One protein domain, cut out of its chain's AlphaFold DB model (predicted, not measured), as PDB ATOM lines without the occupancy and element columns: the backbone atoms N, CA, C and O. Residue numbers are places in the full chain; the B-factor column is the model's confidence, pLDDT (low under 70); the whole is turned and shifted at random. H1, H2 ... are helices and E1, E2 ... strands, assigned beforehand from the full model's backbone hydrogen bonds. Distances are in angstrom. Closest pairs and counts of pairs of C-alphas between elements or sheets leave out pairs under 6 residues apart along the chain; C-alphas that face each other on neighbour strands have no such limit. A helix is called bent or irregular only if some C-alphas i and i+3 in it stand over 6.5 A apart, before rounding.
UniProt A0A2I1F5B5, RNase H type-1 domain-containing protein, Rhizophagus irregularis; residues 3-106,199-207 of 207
ATOM      1  N   TYR A   3      -7.184  18.237 -23.009       77.75
ATOM      2  CA  TYR A   3      -8.613  17.984 -23.064       77.75
ATOM      3  C   TYR A   3      -8.957  17.445 -24.446       77.75
ATOM      4  O   TYR A   3      -8.336  17.852 -25.433       77.75
ATOM      5  N   GLY A   4      -9.939  16.561 -24.532       75.81
ATOM      6  CA  GLY A   4     -10.379  16.027 -25.808       75.81
ATOM      7  C   GLY A   4     -11.832  15.606 -25.781       75.81
ATOM      8  O   GLY A   4     -12.444  15.474 -24.723       75.81
ATOM      9  N   TRP A   5     -12.391  15.449 -26.972       76.31
ATOM     10  CA  TRP A   5     -13.709  14.873 -27.138       76.31
ATOM     11  C   TRP A   5     -13.800  14.064 -28.422       76.31
ATOM     12  O   TRP A   5     -13.090  14.317 -29.401       76.31
ATOM     13  N   ILE A   6     -14.704  13.091 -28.404       73.56
ATOM     14  CA  ILE A   6     -15.005  12.230 -29.542       73.56
ATOM     15  C   ILE A   6     -16.483  12.376 -29.874       73.56
ATOM     16  O   ILE A   6     -17.337  12.217 -29.000       73.56
ATOM     17  N   PHE A   7     -16.777  12.678 -31.134       74.31
ATOM     18  CA  PHE A   7     -18.126  12.662 -31.680       74.31
ATOM     19  C   PHE A   7     -18.526  11.220 -31.973       74.31
ATOM     20  O   PHE A   7     -17.789  10.480 -32.615       74.31
ATOM     21  N   THR A   8     -19.693  10.818 -31.496       63.41
ATOM     22  CA  THR A   8     -20.168   9.432 -31.592       63.41
ATOM     23  C   THR A   8     -21.604   9.371 -32.088       63.41
ATOM     24  O   THR A   8     -22.317   8.425 -31.777       63.41
ATOM     25  N   SER A   9     -22.036  10.376 -32.874       55.28
ATOM     26  CA  SER A   9     -23.376  10.395 -33.507       55.28
ATOM     27  C   SER A   9     -23.065   9.195 -34.425       55.28
ATOM     28  O   SER A   9     -23.699   8.166 -34.252       55.28
ATOM     29  N   ASN A  10     -22.059   9.275 -35.318       48.12
ATOM     30  CA  ASN A  10     -21.692   8.275 -36.314       48.12
ATOM     31  C   ASN A  10     -20.414   7.544 -35.901       48.12
ATOM     32  O   ASN A  10     -19.341   8.132 -35.881       48.12
ATOM     33  N   LEU A  11     -20.518   6.248 -35.591       45.91
ATOM     34  CA  LEU A  11     -19.364   5.379 -35.294       45.91
ATOM     35  C   LEU A  11     -18.351   5.305 -36.458       45.91
ATOM     36  O   LEU A  11     -17.224   4.854 -36.264       45.91
ATOM     37  N   SER A  12     -18.756   5.725 -37.657       40.84
ATOM     38  CA  SER A  12     -17.939   5.812 -38.869       40.84
ATOM     39  C   SER A  12     -17.126   7.101 -38.969       40.84
ATOM     40  O   SER A  12     -15.983   7.066 -39.429       40.84
ATOM     41  N   ASP A  13     -17.656   8.209 -38.453       46.88
ATOM     42  CA  ASP A  13     -16.972   9.493 -38.410       46.88
ATOM     43  C   ASP A  13     -16.272   9.612 -37.064       46.88
ATOM     44  O   ASP A  13     -16.802  10.160 -36.099       46.88
ATOM     45  N   ASN A  14     -15.051   9.079 -36.991       59.16
ATOM     46  CA  ASN A  14     -14.145   9.243 -35.854       59.16
ATOM     47  C   ASN A  14     -13.673  10.708 -35.733       59.16
ATOM     48  O   ASN A  14     -12.474  10.994 -35.766       59.16
ATOM     49  N   ILE A  15     -14.608  11.651 -35.615       68.31
ATOM     50  CA  ILE A  15     -14.329  13.065 -35.404       68.31
ATOM     51  C   ILE A  15     -13.864  13.193 -33.964       68.31
ATOM     52  O   ILE A  15     -14.640  13.112 -33.010       68.31
ATOM     53  N   LYS A  16     -12.555  13.362 -33.830       79.19
ATOM     54  CA  LYS A  16     -11.881  13.547 -32.555       79.19
ATOM     55  C   LYS A  16     -11.241  14.914 -32.554       79.19
ATOM     56  O   LYS A  16     -10.672  15.352 -33.552       79.19
ATOM     57  N   PHE A  17     -11.300  15.562 -31.408       77.50
ATOM     58  CA  PHE A  17     -10.567  16.784 -31.163       77.50
ATOM     59  C   PHE A  17      -9.773  16.622 -29.880       77.50
ATOM     60  O   PHE A  17     -10.281  16.103 -28.889       77.50
ATOM     61  N   SER A  18      -8.532  17.091 -29.893       80.50
ATOM     62  CA  SER A  18      -7.713  17.194 -28.697       80.50
ATOM     63  C   SER A  18      -6.976  18.524 -28.686       80.50
ATOM     64  O   SER A  18      -6.603  19.086 -29.718       80.50
ATOM     65  N   GLY A  19      -6.795  19.058 -27.489       75.12
ATOM     66  CA  GLY A  19      -6.134  20.326 -27.256       75.12
ATOM     67  C   GLY A  19      -5.482  20.355 -25.885       75.12
ATOM     68  O   GLY A  19      -5.567  19.416 -25.094       75.12
ATOM     69  N   SER A  20      -4.803  21.457 -25.583       78.81
ATOM     70  CA  SER A  20      -4.213  21.675 -24.265       78.81
ATOM     71  C   SER A  20      -4.438  23.101 -23.783       78.81
ATOM     72  O   SER A  20      -4.442  24.060 -24.556       78.81
ATOM     73  N   CYS A  21      -4.647  23.245 -22.476       74.31
ATOM     74  CA  CYS A  21      -4.721  24.543 -21.813       74.31
ATOM     75  C   CYS A  21      -3.300  25.010 -21.461       74.31
ATOM     76  O   CYS A  21      -2.626  24.330 -20.683       74.31
ATOM     77  N   LYS A  22      -2.866  26.160 -22.004       68.19
ATOM     78  CA  LYS A  22      -1.529  26.738 -21.755       68.19
ATOM     79  C   LYS A  22      -1.443  27.495 -20.425       68.19
ATOM     80  O   LYS A  22      -0.557  27.212 -19.629       68.19
ATOM     81  N   ASP A  23      -2.406  28.370 -20.138       65.88
ATOM     82  CA  ASP A  23      -2.376  29.198 -18.925       65.88
ATOM     83  C   ASP A  23      -3.242  28.598 -17.810       65.88
ATOM     84  O   ASP A  23      -4.440  28.362 -18.006       65.88
ATOM     85  N   TRP A  24      -2.653  28.385 -16.628       68.00
ATOM     86  CA  TRP A  24      -3.317  27.870 -15.416       68.00
ATOM     87  C   TRP A  24      -4.124  26.579 -15.658       68.00
ATOM     88  O   TRP A  24      -5.359  26.586 -15.585       68.00
ATOM     89  N   PRO A  25      -3.451  25.468 -16.007       69.50
ATOM     90  CA  PRO A  25      -4.120  24.209 -16.302       69.50
ATOM     91  C   PRO A  25      -4.717  23.580 -15.031       69.50
ATOM     92  O   PRO A  25      -4.009  23.348 -14.056       69.50
ATOM     93  N   SER A  26      -6.013  23.270 -15.061       82.06
ATOM     94  CA  SER A  26      -6.709  22.481 -14.034       82.06
ATOM     95  C   SER A  26      -7.649  21.468 -14.692       82.06
ATOM     96  O   SER A  26      -8.121  21.716 -15.804       82.06
ATOM     97  N   SER A  27      -7.925  20.340 -14.020       79.31
ATOM     98  CA  SER A  27      -8.760  19.257 -14.579       79.31
ATOM     99  C   SER A  27     -10.142  19.782 -14.942       79.31
ATOM    100  O   SER A  27     -10.579  19.684 -16.080       79.31
ATOM    101  N   SER A  28     -10.765  20.520 -14.020       83.19
ATOM    102  CA  SER A  28     -12.084  21.119 -14.235       83.19
ATOM    103  C   SER A  28     -12.107  22.146 -15.373       83.19
ATOM    104  O   SER A  28     -13.142  22.350 -15.999       83.19
ATOM    105  N   LYS A  29     -10.987  22.832 -15.646       84.88
ATOM    106  CA  LYS A  29     -10.876  23.747 -16.792       84.88
ATOM    107  C   LYS A  29     -10.729  22.972 -18.102       84.88
ATOM    108  O   LYS A  29     -11.331  23.374 -19.089       84.88
ATOM    109  N   ALA A  30      -9.944  21.897 -18.110       82.44
ATOM    110  CA  ALA A  30      -9.787  21.009 -19.259       82.44
ATOM    111  C   ALA A  30     -11.122  20.346 -19.643       82.44
ATOM    112  O   ALA A  30     -11.564  20.497 -20.777       82.44
ATOM    113  N   GLU A  31     -11.815  19.742 -18.678       86.62
ATOM    114  CA  GLU A  31     -13.141  19.133 -18.862       86.62
ATOM    115  C   GLU A  31     -14.152  20.145 -19.425       86.62
ATOM    116  O   GLU A  31     -14.854  19.873 -20.399       86.62
ATOM    117  N   LEU A  32     -14.183  21.361 -18.871       89.62
ATOM    118  CA  LEU A  32     -15.079  22.412 -19.346       89.62
ATOM    119  C   LEU A  32     -14.704  22.938 -20.742       89.62
ATOM    120  O   LEU A  32     -15.591  23.261 -21.532       89.62
ATOM    121  N   MET A  33     -13.412  23.026 -21.070       86.81
ATOM    122  CA  MET A  33     -12.969  23.389 -22.420       86.81
ATOM    123  C   MET A  33     -13.315  22.319 -23.451       86.81
ATOM    124  O   MET A  33     -13.637  22.661 -24.591       86.81
ATOM    125  N   ALA A  34     -13.309  21.048 -23.057       84.88
ATOM    126  CA  ALA A  34     -13.774  19.972 -23.913       84.88
ATOM    127  C   ALA A  34     -15.270  20.130 -24.230       84.88
ATOM    128  O   ALA A  34     -15.637  20.132 -25.400       84.88
ATOM    129  N   ILE A  35     -16.109  20.411 -23.223       89.94
ATOM    130  CA  ILE A  35     -17.537  20.728 -23.424       89.94
ATOM    131  C   ILE A  35     -17.707  21.929 -24.363       89.94
ATOM    132  O   ILE A  35     -18.483  21.872 -25.313       89.94
ATOM    133  N   LEU A  36     -16.981  23.022 -24.112       88.38
ATOM    134  CA  LEU A  36     -17.088  24.242 -24.912       88.38
ATOM    135  C   LEU A  36     -16.743  23.987 -26.384       88.38
ATOM    136  O   LEU A  36     -17.517  24.341 -27.268       88.38
ATOM    137  N   THR A  37     -15.585  23.383 -26.643       86.06
ATOM    138  CA  THR A  37     -15.115  23.133 -28.013       86.06
ATOM    139  C   THR A  37     -15.996  22.135 -28.754       86.06
ATOM    140  O   THR A  37     -16.190  22.294 -29.954       86.06
ATOM    141  N   ALA A  38     -16.599  21.181 -28.048       83.88
ATOM    142  CA  ALA A  38     -17.541  20.238 -28.628       83.88
ATOM    143  C   ALA A  38     -18.896  20.874 -28.989       83.88
ATOM    144  O   ALA A  38     -19.525  20.500 -29.973       83.88
ATOM    145  N   LEU A  39     -19.352  21.874 -28.230       85.00
ATOM    146  CA  LEU A  39     -20.575  22.613 -28.565       85.00
ATOM    147  C   LEU A  39     -20.391  23.540 -29.771       85.00
ATOM    148  O   LEU A  39     -21.333  23.737 -30.530       85.00
ATOM    149  N   ILE A  40     -19.189  24.092 -29.971       83.81
ATOM    150  CA  ILE A  40     -18.877  24.951 -31.130       83.81
ATOM    151  C   ILE A  40     -19.007  24.177 -32.446       83.81
ATOM    152  O   ILE A  40     -19.382  24.755 -33.463       83.81
ATOM    153  N   THR A  41     -18.701  22.879 -32.437       81.69
ATOM    154  CA  THR A  41     -18.773  22.021 -33.626       81.69
ATOM    155  C   THR A  41     -20.176  21.478 -33.897       81.69
ATOM    156  O   THR A  41     -20.393  20.850 -34.933       81.69
ATOM    157  N   CYS A  42     -21.143  21.727 -33.009       79.81
ATOM    158  CA  CYS A  42     -22.518  21.273 -33.182       79.81
ATOM    159  C   CYS A  42     -23.281  22.117 -34.213       79.81
ATOM    160  O   CYS A  42     -23.088  23.326 -34.348       79.81
ATOM    161  N   THR A  43     -24.212  21.479 -34.918       78.44
ATOM    162  CA  THR A  43     -25.098  22.142 -35.882       78.44
ATOM    163  C   THR A  43     -26.244  22.880 -35.190       78.44
ATOM    164  O   THR A  43     -26.664  22.515 -34.090       78.44
ATOM    165  N   LEU A  44     -26.808  23.880 -35.870       81.31
ATOM    166  CA  LEU A  44     -27.961  24.654 -35.397       81.31
ATOM    167  C   LEU A  44     -29.153  23.763 -35.009       81.31
ATOM    168  O   LEU A  44     -29.452  22.786 -35.693       81.31
ATOM    169  N   ASN A  45     -29.854  24.143 -33.939       82.69
ATOM    170  CA  ASN A  45     -31.071  23.516 -33.415       82.69
ATOM    171  C   ASN A  45     -30.961  21.999 -33.179       82.69
ATOM    172  O   ASN A  45     -31.950  21.275 -33.288       82.69
ATOM    173  N   SER A  46     -29.759  21.501 -32.882       80.88
ATOM    174  CA  SER A  46     -29.525  20.075 -32.655       80.88
ATOM    175  C   SER A  46     -29.706  19.679 -31.188       80.88
ATOM    176  O   SER A  46     -29.588  20.494 -30.267       80.88
ATOM    177  N   ASN A  47     -30.010  18.397 -30.981       85.19
ATOM    178  CA  ASN A  47     -30.039  17.781 -29.660       85.19
ATOM    179  C   ASN A  47     -28.674  17.145 -29.377       85.19
ATOM    180  O   ASN A  47     -28.212  16.284 -30.133       85.19
ATOM    181  N   VAL A  48     -28.038  17.594 -28.301       85.19
ATOM    182  CA  VAL A  48     -26.665  17.257 -27.945       85.19
ATOM    183  C   VAL A  48     -26.659  16.565 -26.590       85.19
ATOM    184  O   VAL A  48     -27.058  17.136 -25.577       85.19
ATOM    185  N   GLN A  49     -26.161  15.336 -26.567       86.44
ATOM    186  CA  GLN A  49     -25.940  14.561 -25.358       86.44
ATOM    187  C   GLN A  49     -24.438  14.471 -25.100       86.44
ATOM    188  O   GLN A  49     -23.681  13.890 -25.876       86.44
ATOM    189  N   ILE A  50     -23.983  15.059 -24.003       86.50
ATOM    190  CA  ILE A  50     -22.572  15.045 -23.625       86.50
ATOM    191  C   ILE A  50     -22.393  14.065 -22.473       86.50
ATOM    192  O   ILE A  50     -22.963  14.229 -21.396       86.50
ATOM    193  N   TYR A  51     -21.578  13.050 -22.704       82.62
ATOM    194  CA  TYR A  51     -21.242  12.000 -21.763       82.62
ATOM    195  C   TYR A  51     -19.904  12.340 -21.117       82.62
ATOM    196  O   TYR A  51     -18.861  12.389 -21.765       82.62
ATOM    197  N   THR A  52     -19.935  12.613 -19.818       84.50
ATOM    198  CA  THR A  52     -18.745  13.026 -19.075       84.50
ATOM    199  C   THR A  52     -18.697  12.352 -17.716       84.50
ATOM    200  O   THR A  52     -19.715  12.141 -17.049       84.50
ATOM    201  N   ASP A  53     -17.492  12.031 -17.277       81.94
ATOM    202  CA  ASP A  53     -17.209  11.597 -15.922       81.94
ATOM    203  C   ASP A  53     -17.001  12.782 -14.955       81.94
ATOM    204  O   ASP A  53     -16.849  12.575 -13.750       81.94
ATOM    205  N   SER A  54     -17.098  14.033 -15.409       86.50
ATOM    206  CA  SER A  54     -17.004  15.201 -14.536       86.50
ATOM    207  C   SER A  54     -18.332  15.501 -13.847       86.50
ATOM    208  O   SER A  54     -19.191  16.219 -14.361       86.50
ATOM    209  N   ALA A  55     -18.493  15.008 -12.614       87.62
ATOM    210  CA  ALA A  55     -19.658  15.363 -11.793       87.62
ATOM    211  C   ALA A  55     -19.736  16.884 -11.543       87.62
ATOM    212  O   ALA A  55     -20.817  17.465 -11.557       87.62
ATOM    213  N   SER A  56     -18.582  17.544 -11.398       88.81
ATOM    214  CA  SER A  56     -18.510  18.987 -11.149       88.81
ATOM    215  C   SER A  56     -19.054  19.833 -12.310       88.81
ATOM    216  O   SER A  56     -19.749  20.830 -12.073       88.81
ATOM    217  N   CYS A  57     -18.796  19.423 -13.558       90.69
ATOM    218  CA  CYS A  57     -19.351  20.077 -14.741       90.69
ATOM    219  C   CYS A  57     -20.867  19.871 -14.829       90.69
ATOM    220  O   CYS A  57     -21.592  20.838 -15.063       90.69
ATOM    221  N   ILE A  58     -21.348  18.651 -14.563       91.81
ATOM    222  CA  ILE A  58     -22.781  18.310 -14.565       91.81
ATOM    223  C   ILE A  58     -23.542  19.146 -13.531       91.81
ATOM    224  O   ILE A  58     -24.536  19.797 -13.856       91.81
ATOM    225  N   ASP A  59     -23.048  19.192 -12.294       91.69
ATOM    226  CA  ASP A  59     -23.676  19.948 -11.211       91.69
ATOM    227  C   ASP A  59     -23.734  21.442 -11.519       91.69
ATOM    228  O   ASP A  59     -24.728  22.116 -11.235       91.69
ATOM    229  N   THR A  60     -22.659  21.979 -12.098       92.75
ATOM    230  CA  THR A  60     -22.596  23.393 -12.461       92.75
ATOM    231  C   THR A  60     -23.563  23.694 -13.599       92.75
ATOM    232  O   THR A  60     -24.350  24.629 -13.476       92.75
ATOM    233  N   PHE A  61     -23.604  22.874 -14.649       93.25
ATOM    234  CA  PHE A  61     -24.547  23.031 -15.758       93.25
ATOM    235  C   PHE A  61     -26.009  22.988 -15.297       93.25
ATOM    236  O   PHE A  61     -26.796  23.874 -15.630       93.25
ATOM    237  N   ASN A  62     -26.361  22.036 -14.431       91.62
ATOM    238  CA  ASN A  62     -27.705  21.945 -13.859       91.62
ATOM    239  C   ASN A  62     -28.062  23.189 -13.027       91.62
ATOM    240  O   ASN A  62     -29.178  23.704 -13.117       91.62
ATOM    241  N   LYS A  63     -27.105  23.731 -12.259       90.12
ATOM    242  CA  LYS A  63     -27.288  25.007 -11.541       90.12
ATOM    243  C   LYS A  63     -27.502  26.176 -12.499       90.12
ATOM    244  O   LYS A  63     -28.316  27.047 -12.194       90.12
ATOM    245  N   LEU A  64     -26.806  26.211 -13.635       88.06
ATOM    246  CA  LEU A  64     -26.928  27.282 -14.628       88.06
ATOM    247  C   LEU A  64     -28.306  27.343 -15.288       88.06
ATOM    248  O   LEU A  64     -28.732  28.445 -15.632       88.06
ATOM    249  N   ASN A  65     -28.982  26.199 -15.416       82.44
ATOM    250  CA  ASN A  65     -30.356  26.100 -15.911       82.44
ATOM    251  C   ASN A  65     -31.400  26.427 -14.832       82.44
ATOM    252  O   ASN A  65     -32.583  26.581 -15.132       82.44
ATOM    253  N   SER A  66     -30.990  26.547 -13.565       83.00
ATOM    254  CA  SER A  66     -31.915  26.867 -12.485       83.00
ATOM    255  C   SER A  66     -32.293  28.360 -12.493       83.00
ATOM    256  O   SER A  66     -31.413  29.223 -12.557       83.00
ATOM    257  N   PRO A  67     -33.583  28.707 -12.317       78.69
ATOM    258  CA  PRO A  67     -34.032  30.103 -12.272       78.69
ATOM    259  C   PRO A  67     -33.564  30.854 -11.012       78.69
ATOM    260  O   PRO A  67     -33.758  32.058 -10.892       78.69
ATOM    261  N   LYS A  68     -32.953  30.152 -10.049       80.56
ATOM    262  CA  LYS A  68     -32.497  30.706  -8.765       80.56
ATOM    263  C   LYS A  68     -31.083  31.296  -8.830       80.56
ATOM    264  O   LYS A  68     -30.619  31.852  -7.835       80.56
ATOM    265  N   LEU A  69     -30.380  31.149  -9.955       83.31
ATOM    266  CA  LEU A  69     -28.979  31.534 -10.067       83.31
ATOM    267  C   LEU A  69     -28.830  33.032 -10.368       83.31
ATOM    268  O   LEU A  69     -29.102  33.503 -11.468       83.31
ATOM    269  N   THR A  70     -28.363  33.786  -9.375       86.69
ATOM    270  CA  THR A  70     -28.130  35.234  -9.512       86.69
ATOM    271  C   THR A  70     -26.822  35.542 -10.251       86.69
ATOM    272  O   THR A  70     -25.865  34.770 -10.188       86.69
ATOM    273  N   ALA A  71     -26.721  36.726 -10.871       84.50
ATOM    274  CA  ALA A  71     -25.489  37.188 -11.527       84.50
ATOM    275  C   ALA A  71     -24.268  37.183 -10.582       84.50
ATOM    276  O   ALA A  71     -23.162  36.817 -10.975       84.50
ATOM    277  N   ARG A  72     -24.479  37.511  -9.300       86.75
ATOM    278  CA  ARG A  72     -23.428  37.461  -8.274       86.75
ATOM    279  C   ARG A  72     -22.965  36.034  -7.982       86.75
ATOM    280  O   ARG A  72     -21.771  35.804  -7.827       86.75
ATOM    281  N   GLN A  73     -23.890  35.080  -7.872       85.69
ATOM    282  CA  GLN A  73     -23.537  33.667  -7.691       85.69
ATOM    283  C   GLN A  73     -22.827  33.117  -8.929       85.69
ATOM    284  O   GLN A  73     -21.877  32.356  -8.779       85.69
ATOM    285  N   PHE A  74     -23.229  33.556 -10.125       85.75
ATOM    286  CA  PHE A  74     -22.575  33.185 -11.377       85.75
ATOM    287  C   PHE A  74     -21.102  33.613 -11.417       85.75
ATOM    288  O   PHE A  74     -20.234  32.805 -11.730       85.75
ATOM    289  N   GLN A  75     -20.796  34.860 -11.047       86.75
ATOM    290  CA  GLN A  75     -19.417  35.368 -11.036       86.75
ATOM    291  C   GLN A  75     -18.498  34.625 -10.057       86.75
ATOM    292  O   GLN A  75     -17.288  34.605 -10.258       86.75
ATOM    293  N   LYS A  76     -19.060  33.999  -9.015       87.94
ATOM    294  CA  LYS A  76     -18.314  33.179  -8.046       87.94
ATOM    295  C   LYS A  76     -18.032  31.758  -8.532       87.94
ATOM    296  O   LYS A  76     -17.319  31.030  -7.848       87.94
ATOM    297  N   LEU A  77     -18.617  31.332  -9.652       86.44
ATOM    298  CA  LEU A  77     -18.326  30.019 -10.211       86.44
ATOM    299  C   LEU A  77     -16.895  29.994 -10.743       86.44
ATOM    300  O   LEU A  77     -16.453  30.913 -11.436       86.44
ATOM    301  N   ASN A  78     -16.191  28.901 -10.471       84.50
ATOM    302  CA  ASN A  78     -14.911  28.647 -11.113       84.50
ATOM    303  C   ASN A  78     -15.111  28.603 -12.632       84.50
ATOM    304  O   ASN A  78     -16.092  28.037 -13.120       84.50
ATOM    305  N   ASN A  79     -14.175  29.194 -13.376       86.44
ATOM    306  CA  ASN A  79     -14.225  29.258 -14.838       86.44
ATOM    307  C   ASN A  79     -15.508  29.924 -15.392       86.44
ATOM    308  O   ASN A  79     -15.984  29.558 -16.468       86.44
ATOM    309  N   CYS A  80     -16.077  30.909 -14.680       88.44
ATOM    310  CA  CYS A  80     -17.319  31.594 -15.072       88.44
ATOM    311  C   CYS A  80     -17.277  32.213 -16.483       88.44
ATOM    312  O   CYS A  80     -18.296  32.251 -17.169       88.44
ATOM    313  N   THR A  81     -16.104  32.644 -16.956       87.88
ATOM    314  CA  THR A  81     -15.902  33.148 -18.324       87.88
ATOM    315  C   THR A  81     -16.154  32.073 -19.381       87.88
ATOM    316  O   THR A  81     -16.833  32.335 -20.371       87.88
ATOM    317  N   ILE A  82     -15.679  30.849 -19.143       87.69
ATOM    318  CA  ILE A  82     -15.884  29.702 -20.036       87.69
ATOM    319  C   ILE A  82     -17.357  29.276 -19.998       87.69
ATOM    320  O   ILE A  82     -17.963  29.055 -21.042       87.69
ATOM    321  N   TRP A  83     -17.985  29.275 -18.817       92.31
ATOM    322  CA  TRP A  83     -19.426  29.022 -18.690       92.31
ATOM    323  C   TRP A  83     -20.299  30.061 -19.405       92.31
ATOM    324  O   TRP A  83     -21.339  29.708 -19.960       92.31
ATOM    325  N   ASN A  84     -19.887  31.331 -19.427       88.62
ATOM    326  CA  ASN A  84     -20.558  32.364 -20.220       88.62
ATOM    327  C   ASN A  84     -20.463  32.070 -21.719       88.62
ATOM    328  O   ASN A  84     -21.462  32.209 -22.422       88.62
ATOM    329  N   ALA A  85     -19.296  31.630 -22.198       88.56
ATOM    330  CA  ALA A  85     -19.126  31.225 -23.590       88.56
ATOM    331  C   ALA A  85     -20.024  30.026 -23.938       88.56
ATOM    332  O   ALA A  85     -20.730  30.075 -24.941       88.56
ATOM    333  N   VAL A  86     -20.083  29.008 -23.069       91.00
ATOM    334  CA  VAL A  86     -20.987  27.853 -23.223       91.00
ATOM    335  C   VAL A  86     -22.446  28.308 -23.343       91.00
ATOM    336  O   VAL A  86     -23.126  27.928 -24.292       91.00
ATOM    337  N   LYS A  87     -22.924  29.171 -22.433       91.00
ATOM    338  CA  LYS A  87     -24.288  29.729 -22.501       91.00
ATOM    339  C   LYS A  87     -24.546  30.485 -23.802       91.00
ATOM    340  O   LYS A  87     -25.616  30.338 -24.386       91.00
ATOM    341  N   CYS A  88     -23.581  31.296 -24.230       87.44
ATOM    342  CA  CYS A  88     -23.672  32.052 -25.472       87.44
ATOM    343  C   CYS A  88     -23.861  31.104 -26.661       87.44
ATOM    344  O   CYS A  88     -24.841  31.234 -27.380       87.44
ATOM    345  N   ILE A  89     -23.004  30.089 -26.797       84.19
ATOM    346  CA  ILE A  89     -23.057  29.124 -27.904       84.19
ATOM    347  C   ILE A  89     -24.365  28.337 -27.914       84.19
ATOM    348  O   ILE A  89     -24.986  28.235 -28.966       84.19
ATOM    349  N   ILE A  90     -24.817  27.832 -26.762       90.88
ATOM    350  CA  ILE A  90     -26.089  27.097 -26.665       90.88
ATOM    351  C   ILE A  90     -27.250  27.962 -27.165       90.88
ATOM    352  O   ILE A  90     -28.055  27.499 -27.970       90.88
ATOM    353  N   ASN A  91     -27.305  29.226 -26.741       88.81
ATOM    354  CA  ASN A  91     -28.363  30.148 -27.148       88.81
ATOM    355  C   ASN A  91     -28.247  30.560 -28.621       88.81
ATOM    356  O   ASN A  91     -29.254  30.610 -29.319       88.81
ATOM    357  N   THR A  92     -27.036  30.852 -29.104       81.50
ATOM    358  CA  THR A  92     -26.788  31.265 -30.493       81.50
ATOM    359  C   THR A  92     -27.083  30.140 -31.478       81.50
ATOM    360  O   THR A  92     -27.626  30.399 -32.549       81.50
ATOM    361  N   LEU A  93     -26.742  28.901 -31.121       79.19
ATOM    362  CA  LEU A  93     -26.972  27.732 -31.963       79.19
ATOM    363  C   LEU A  93     -28.335  27.066 -31.712       79.19
ATOM    364  O   LEU A  93     -28.674  26.135 -32.433       79.19
ATOM    365  N   GLY A  94     -29.119  27.510 -30.724       84.94
ATOM    366  CA  GLY A  94     -30.422  26.922 -30.389       84.94
ATOM    367  C   GLY A  94     -30.342  25.465 -29.914       84.94
ATOM    368  O   GLY A  94     -31.243  24.676 -30.187       84.94
ATOM    369  N   LEU A  95     -29.247  25.077 -29.255       85.75
ATOM    370  CA  LEU A  95     -28.984  23.680 -28.894       85.75
ATOM    371  C   LEU A  95     -29.853  23.224 -27.721       85.75
ATOM    372  O   LEU A  95     -29.983  23.925 -26.717       85.75
ATOM    373  N   ASN A  96     -30.351  21.991 -27.796       90.25
ATOM    374  CA  ASN A  96     -30.897  21.295 -26.636       90.25
ATOM    375  C   ASN A  96     -29.814  20.381 -26.054       90.25
ATOM    376  O   ASN A  96     -29.512  19.348 -26.646       90.25
ATOM    377  N   VAL A  97     -29.201  20.774 -24.935       91.69
ATOM    378  CA  VAL A  97     -28.035  20.077 -24.368       91.69
ATOM    379  C   VAL A  97     -28.399  19.338 -23.085       91.69
ATOM    380  O   VAL A  97     -28.918  19.941 -22.143       91.69
ATOM    381  N   SER A  98     -28.044  18.058 -23.002       90.31
ATOM    382  CA  SER A  98     -28.074  17.276 -21.765       90.31
ATOM    383  C   SER A  98     -26.690  16.713 -21.439       90.31
ATOM    384  O   SER A  98     -25.984  16.200 -22.306       90.31
ATOM    385  N   LEU A  99     -26.282  16.824 -20.172       90.25
ATOM    386  CA  LEU A  99     -25.066  16.183 -19.673       90.25
ATOM    387  C   LEU A  99     -25.429  14.898 -18.930       90.25
ATOM    388  O   LEU A  99     -26.246  14.918 -18.007       90.25
ATOM    389  N   ILE A 100     -24.792  13.796 -19.309       85.00
ATOM    390  CA  ILE A 100     -25.012  12.466 -18.750       85.00
ATOM    391  C   ILE A 100     -23.744  12.030 -18.021       85.00
ATOM    392  O   ILE A 100     -22.645  12.031 -18.578       85.00
ATOM    393  N   LYS A 101     -23.908  11.652 -16.751       85.62
ATOM    394  CA  LYS A 101     -22.812  11.147 -15.927       85.62
ATOM    395  C   LYS A 101     -22.407   9.758 -16.405       85.62
ATOM    396  O   LYS A 101     -23.203   8.823 -16.333       85.62
ATOM    397  N   VAL A 102     -21.146   9.616 -16.789       78.25
ATOM    398  CA  VAL A 102     -20.503   8.318 -17.009       78.25
ATOM    399  C   VAL A 102     -19.647   7.968 -15.794       78.25
ATOM    400  O   VAL A 102     -19.192   8.843 -15.048       78.25
ATOM    401  N   LYS A 103     -19.480   6.670 -15.531       69.88
ATOM    402  CA  LYS A 103     -18.518   6.215 -14.528       69.88
ATOM    403  C   LYS A 103     -17.116   6.496 -15.056       69.88
ATOM    404  O   LYS A 103     -16.748   5.966 -16.096       69.88
ATOM    405  N   ALA A 104     -16.346   7.282 -14.312       57.81
ATOM    406  CA  ALA A 104     -14.907   7.348 -14.525       57.81
ATOM    407  C   ALA A 104     -14.353   5.915 -14.469       57.81
ATOM    408  O   ALA A 104     -14.695   5.166 -13.547       57.81
ATOM    409  N   HIS A 105     -13.519   5.544 -15.442       53.12
ATOM    410  CA  HIS A 105     -12.791   4.272 -15.477       53.12
ATOM    411  C   HIS A 105     -13.615   2.991 -15.723       53.12
ATOM    412  O   HIS A 105     -13.280   1.926 -15.200       53.12
ATOM    413  N   SER A 106     -14.652   3.033 -16.569       47.03
ATOM    414  CA  SER A 106     -15.181   1.805 -17.199       47.03
ATOM    415  C   SER A 106     -14.235   1.202 -18.252       47.03
ATOM    416  O   SER A 106     -14.413   0.050 -18.640       47.03
ATOM    417  N   ILE A 199     -26.616  11.050 -39.048       32.56
ATOM    418  CA  ILE A 199     -27.089  11.090 -37.640       32.56
ATOM    419  C   ILE A 199     -27.552  12.469 -37.128       32.56
ATOM    420  O   ILE A 199     -26.865  13.480 -37.240       32.56
ATOM    421  N   SER A 200     -28.743  12.458 -36.510       33.62
ATOM    422  CA  SER A 200     -29.487  13.579 -35.916       33.62
ATOM    423  C   SER A 200     -29.348  13.691 -34.384       33.62
ATOM    424  O   SER A 200     -30.202  14.283 -33.724       33.62
ATOM    425  N   SER A 201     -28.320  13.091 -33.787       39.88
ATOM    426  CA  SER A 201     -28.111  13.058 -32.334       39.88
ATOM    427  C   SER A 201     -26.623  13.059 -32.016       39.88
ATOM    428  O   SER A 201     -25.933  12.089 -32.309       39.88
ATOM    429  N   VAL A 202     -26.119  14.148 -31.441       48.91
ATOM    430  CA  VAL A 202     -24.691  14.301 -31.144       48.91
ATOM    431  C   VAL A 202     -24.370  13.696 -29.785       48.91
ATOM    432  O   VAL A 202     -24.901  14.160 -28.781       48.91
ATOM    433  N   VAL A 203     -23.490  12.695 -29.756       49.78
ATOM    434  CA  VAL A 203     -22.992  12.054 -28.532       49.78
ATOM    435  C   VAL A 203     -21.506  12.397 -28.376       49.78
ATOM    436  O   VAL A 203     -20.722  12.135 -29.288       49.78
ATOM    437  N   LEU A 204     -21.109  13.020 -27.263       55.03
ATOM    438  CA  LEU A 204     -19.732  13.485 -27.020       55.03
ATOM    439  C   LEU A 204     -19.133  12.833 -25.772       55.03
ATOM    440  O   LEU A 204     -19.669  13.044 -24.689       55.03
ATOM    441  N   LEU A 205     -18.033  12.088 -25.911       54.22
ATOM    442  CA  LEU A 205     -17.269  11.516 -24.787       54.22
ATOM    443  C   LEU A 205     -16.020  12.351 -24.498       54.22
ATOM    444  O   LEU A 205     -15.325  12.717 -25.444       54.22
ATOM    445  N   LEU A 206     -15.752  12.645 -23.221       55.56
ATOM    446  CA  LEU A 206     -14.553  13.359 -22.759       55.56
ATOM    447  C   LEU A 206     -13.533  12.364 -22.180       55.56
ATOM    448  O   LEU A 206     -13.903  11.591 -21.298       55.56
ATOM    449  N   GLU A 207     -12.286  12.416 -22.658       44.81
ATOM    450  CA  GLU A 207     -11.112  11.674 -22.145       44.81
ATOM    451  C   GLU A 207     -10.015  12.643 -21.672       44.81
ATOM    452  O   GLU A 207      -9.857  13.727 -22.296       44.81
TER     453      GLU A 207
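What this domain is: This is residues 3 to 106 and 199 to 207 of the 207 residues of the protein "RNase H type-1 domain-containing protein" of Rhizophagus irregularis (UniProt A0A2I1F5B5). A twisted sheet of five strands curls round one long helix, H1, and a second long helix, H4, packs alongside H1 without being on the sheet itself. H2 covers the edge strand E4 on the same face as H1, the other face is bare of named helices, and residues 66 to 73, of which 71 to 73 belong to H3, stick out at one end. The printed part has 113 residues with four named helices and five named strands, in the order E1 E2 H1 E3 H2 H3 H4 E4 E5; the sheet runs E2 E1 E5 E3 E4 and is mixed. The class is mixed, helices and strands; the whole is compact, with a radius of gyration of the C-alphas of 13.8 A and spans of 44 by 30 by 25 A.

How they stand to each other: E1, residues 3 to 7, and E2, residues 16 to 20, form an antiparallel hairpin, with N 5 and O 17 2.9 A apart. E5, residues 202 to 206, is antiparallel to E1, with N 6 and O 205 3.0 A apart, and parallel to E3, residues 47 to 52, with N 51 and O 204 2.8 A apart. E4, residues 96 to 101, is parallel to E3, with N 50 and O 98 2.9 A apart. H1, residues 27 to 40, is on the sheet; its closest C-alphas to E1 are Ala 30 and Tyr 3, 5.0 A apart. E2, H1 and E3 form a split strand-helix-strand unit, with E1 and E5 between its two strands, and a right-handed crossover. H2, residues 55 to 64, is on the same face of the sheet as H1 and lies over E4 at a height over the sheet of 9.0 A; H1 and H2 on one face of the sheet E2 E1 E5 E3 E4 form two layers, a layer of helices and a layer of strands. H2 touches H1 at a steep tilt of 56 degrees, closest at the C-alphas of Cys 57 and Leu 32, 6.7 A, with H1 residues 28 to 32 alone. H4, residues 80 to 93, touches H1 at a shallow tilt of 18 degrees, the same way, closest at the C-alphas of Val 86 and Leu 36, 5.6 A. H3, residues 71 to 75, is close to H4 but not clearly touching, at 6.6 A between the C-alphas of Phe 74 and Cys 80. E3, the helices H2 H3 H4 and E4 form a strand-helix-strand unit, two parallel neighbour strands with helices between. In the four helices every O i to N i+4 pair is within hydrogen-bond range.

Where its parts are: E1 begins at C-alpha 3 (-8.613, 17.984, -23.064); it and E2 are each 13.9 A long. E3 measures 16.2 A, E4 16.8 A and E5 13.2 A. H1 is 20.2 A long, H2 14.2 A, H3 6.4 A and H4 19.8 A, ending at C-alpha 93 (-26.972, 27.732, -31.963). E5 ends at C-alpha 206 (-14.553, 13.359, -22.759).

The domain as a whole: The two C-alphas farthest apart, those of Ser 12 and Arg 72, are 44.4 A apart. Residues 107 to 198 are not printed, and C-alphas 106 and 199 are 25.4 A apart across the cut; of the links printed whole, none is long. The mean pLDDT of the printed part is 78.0, and it is under 70 at residues 8 to 15, 22 to 25, 103 to 106 and 199 to 207.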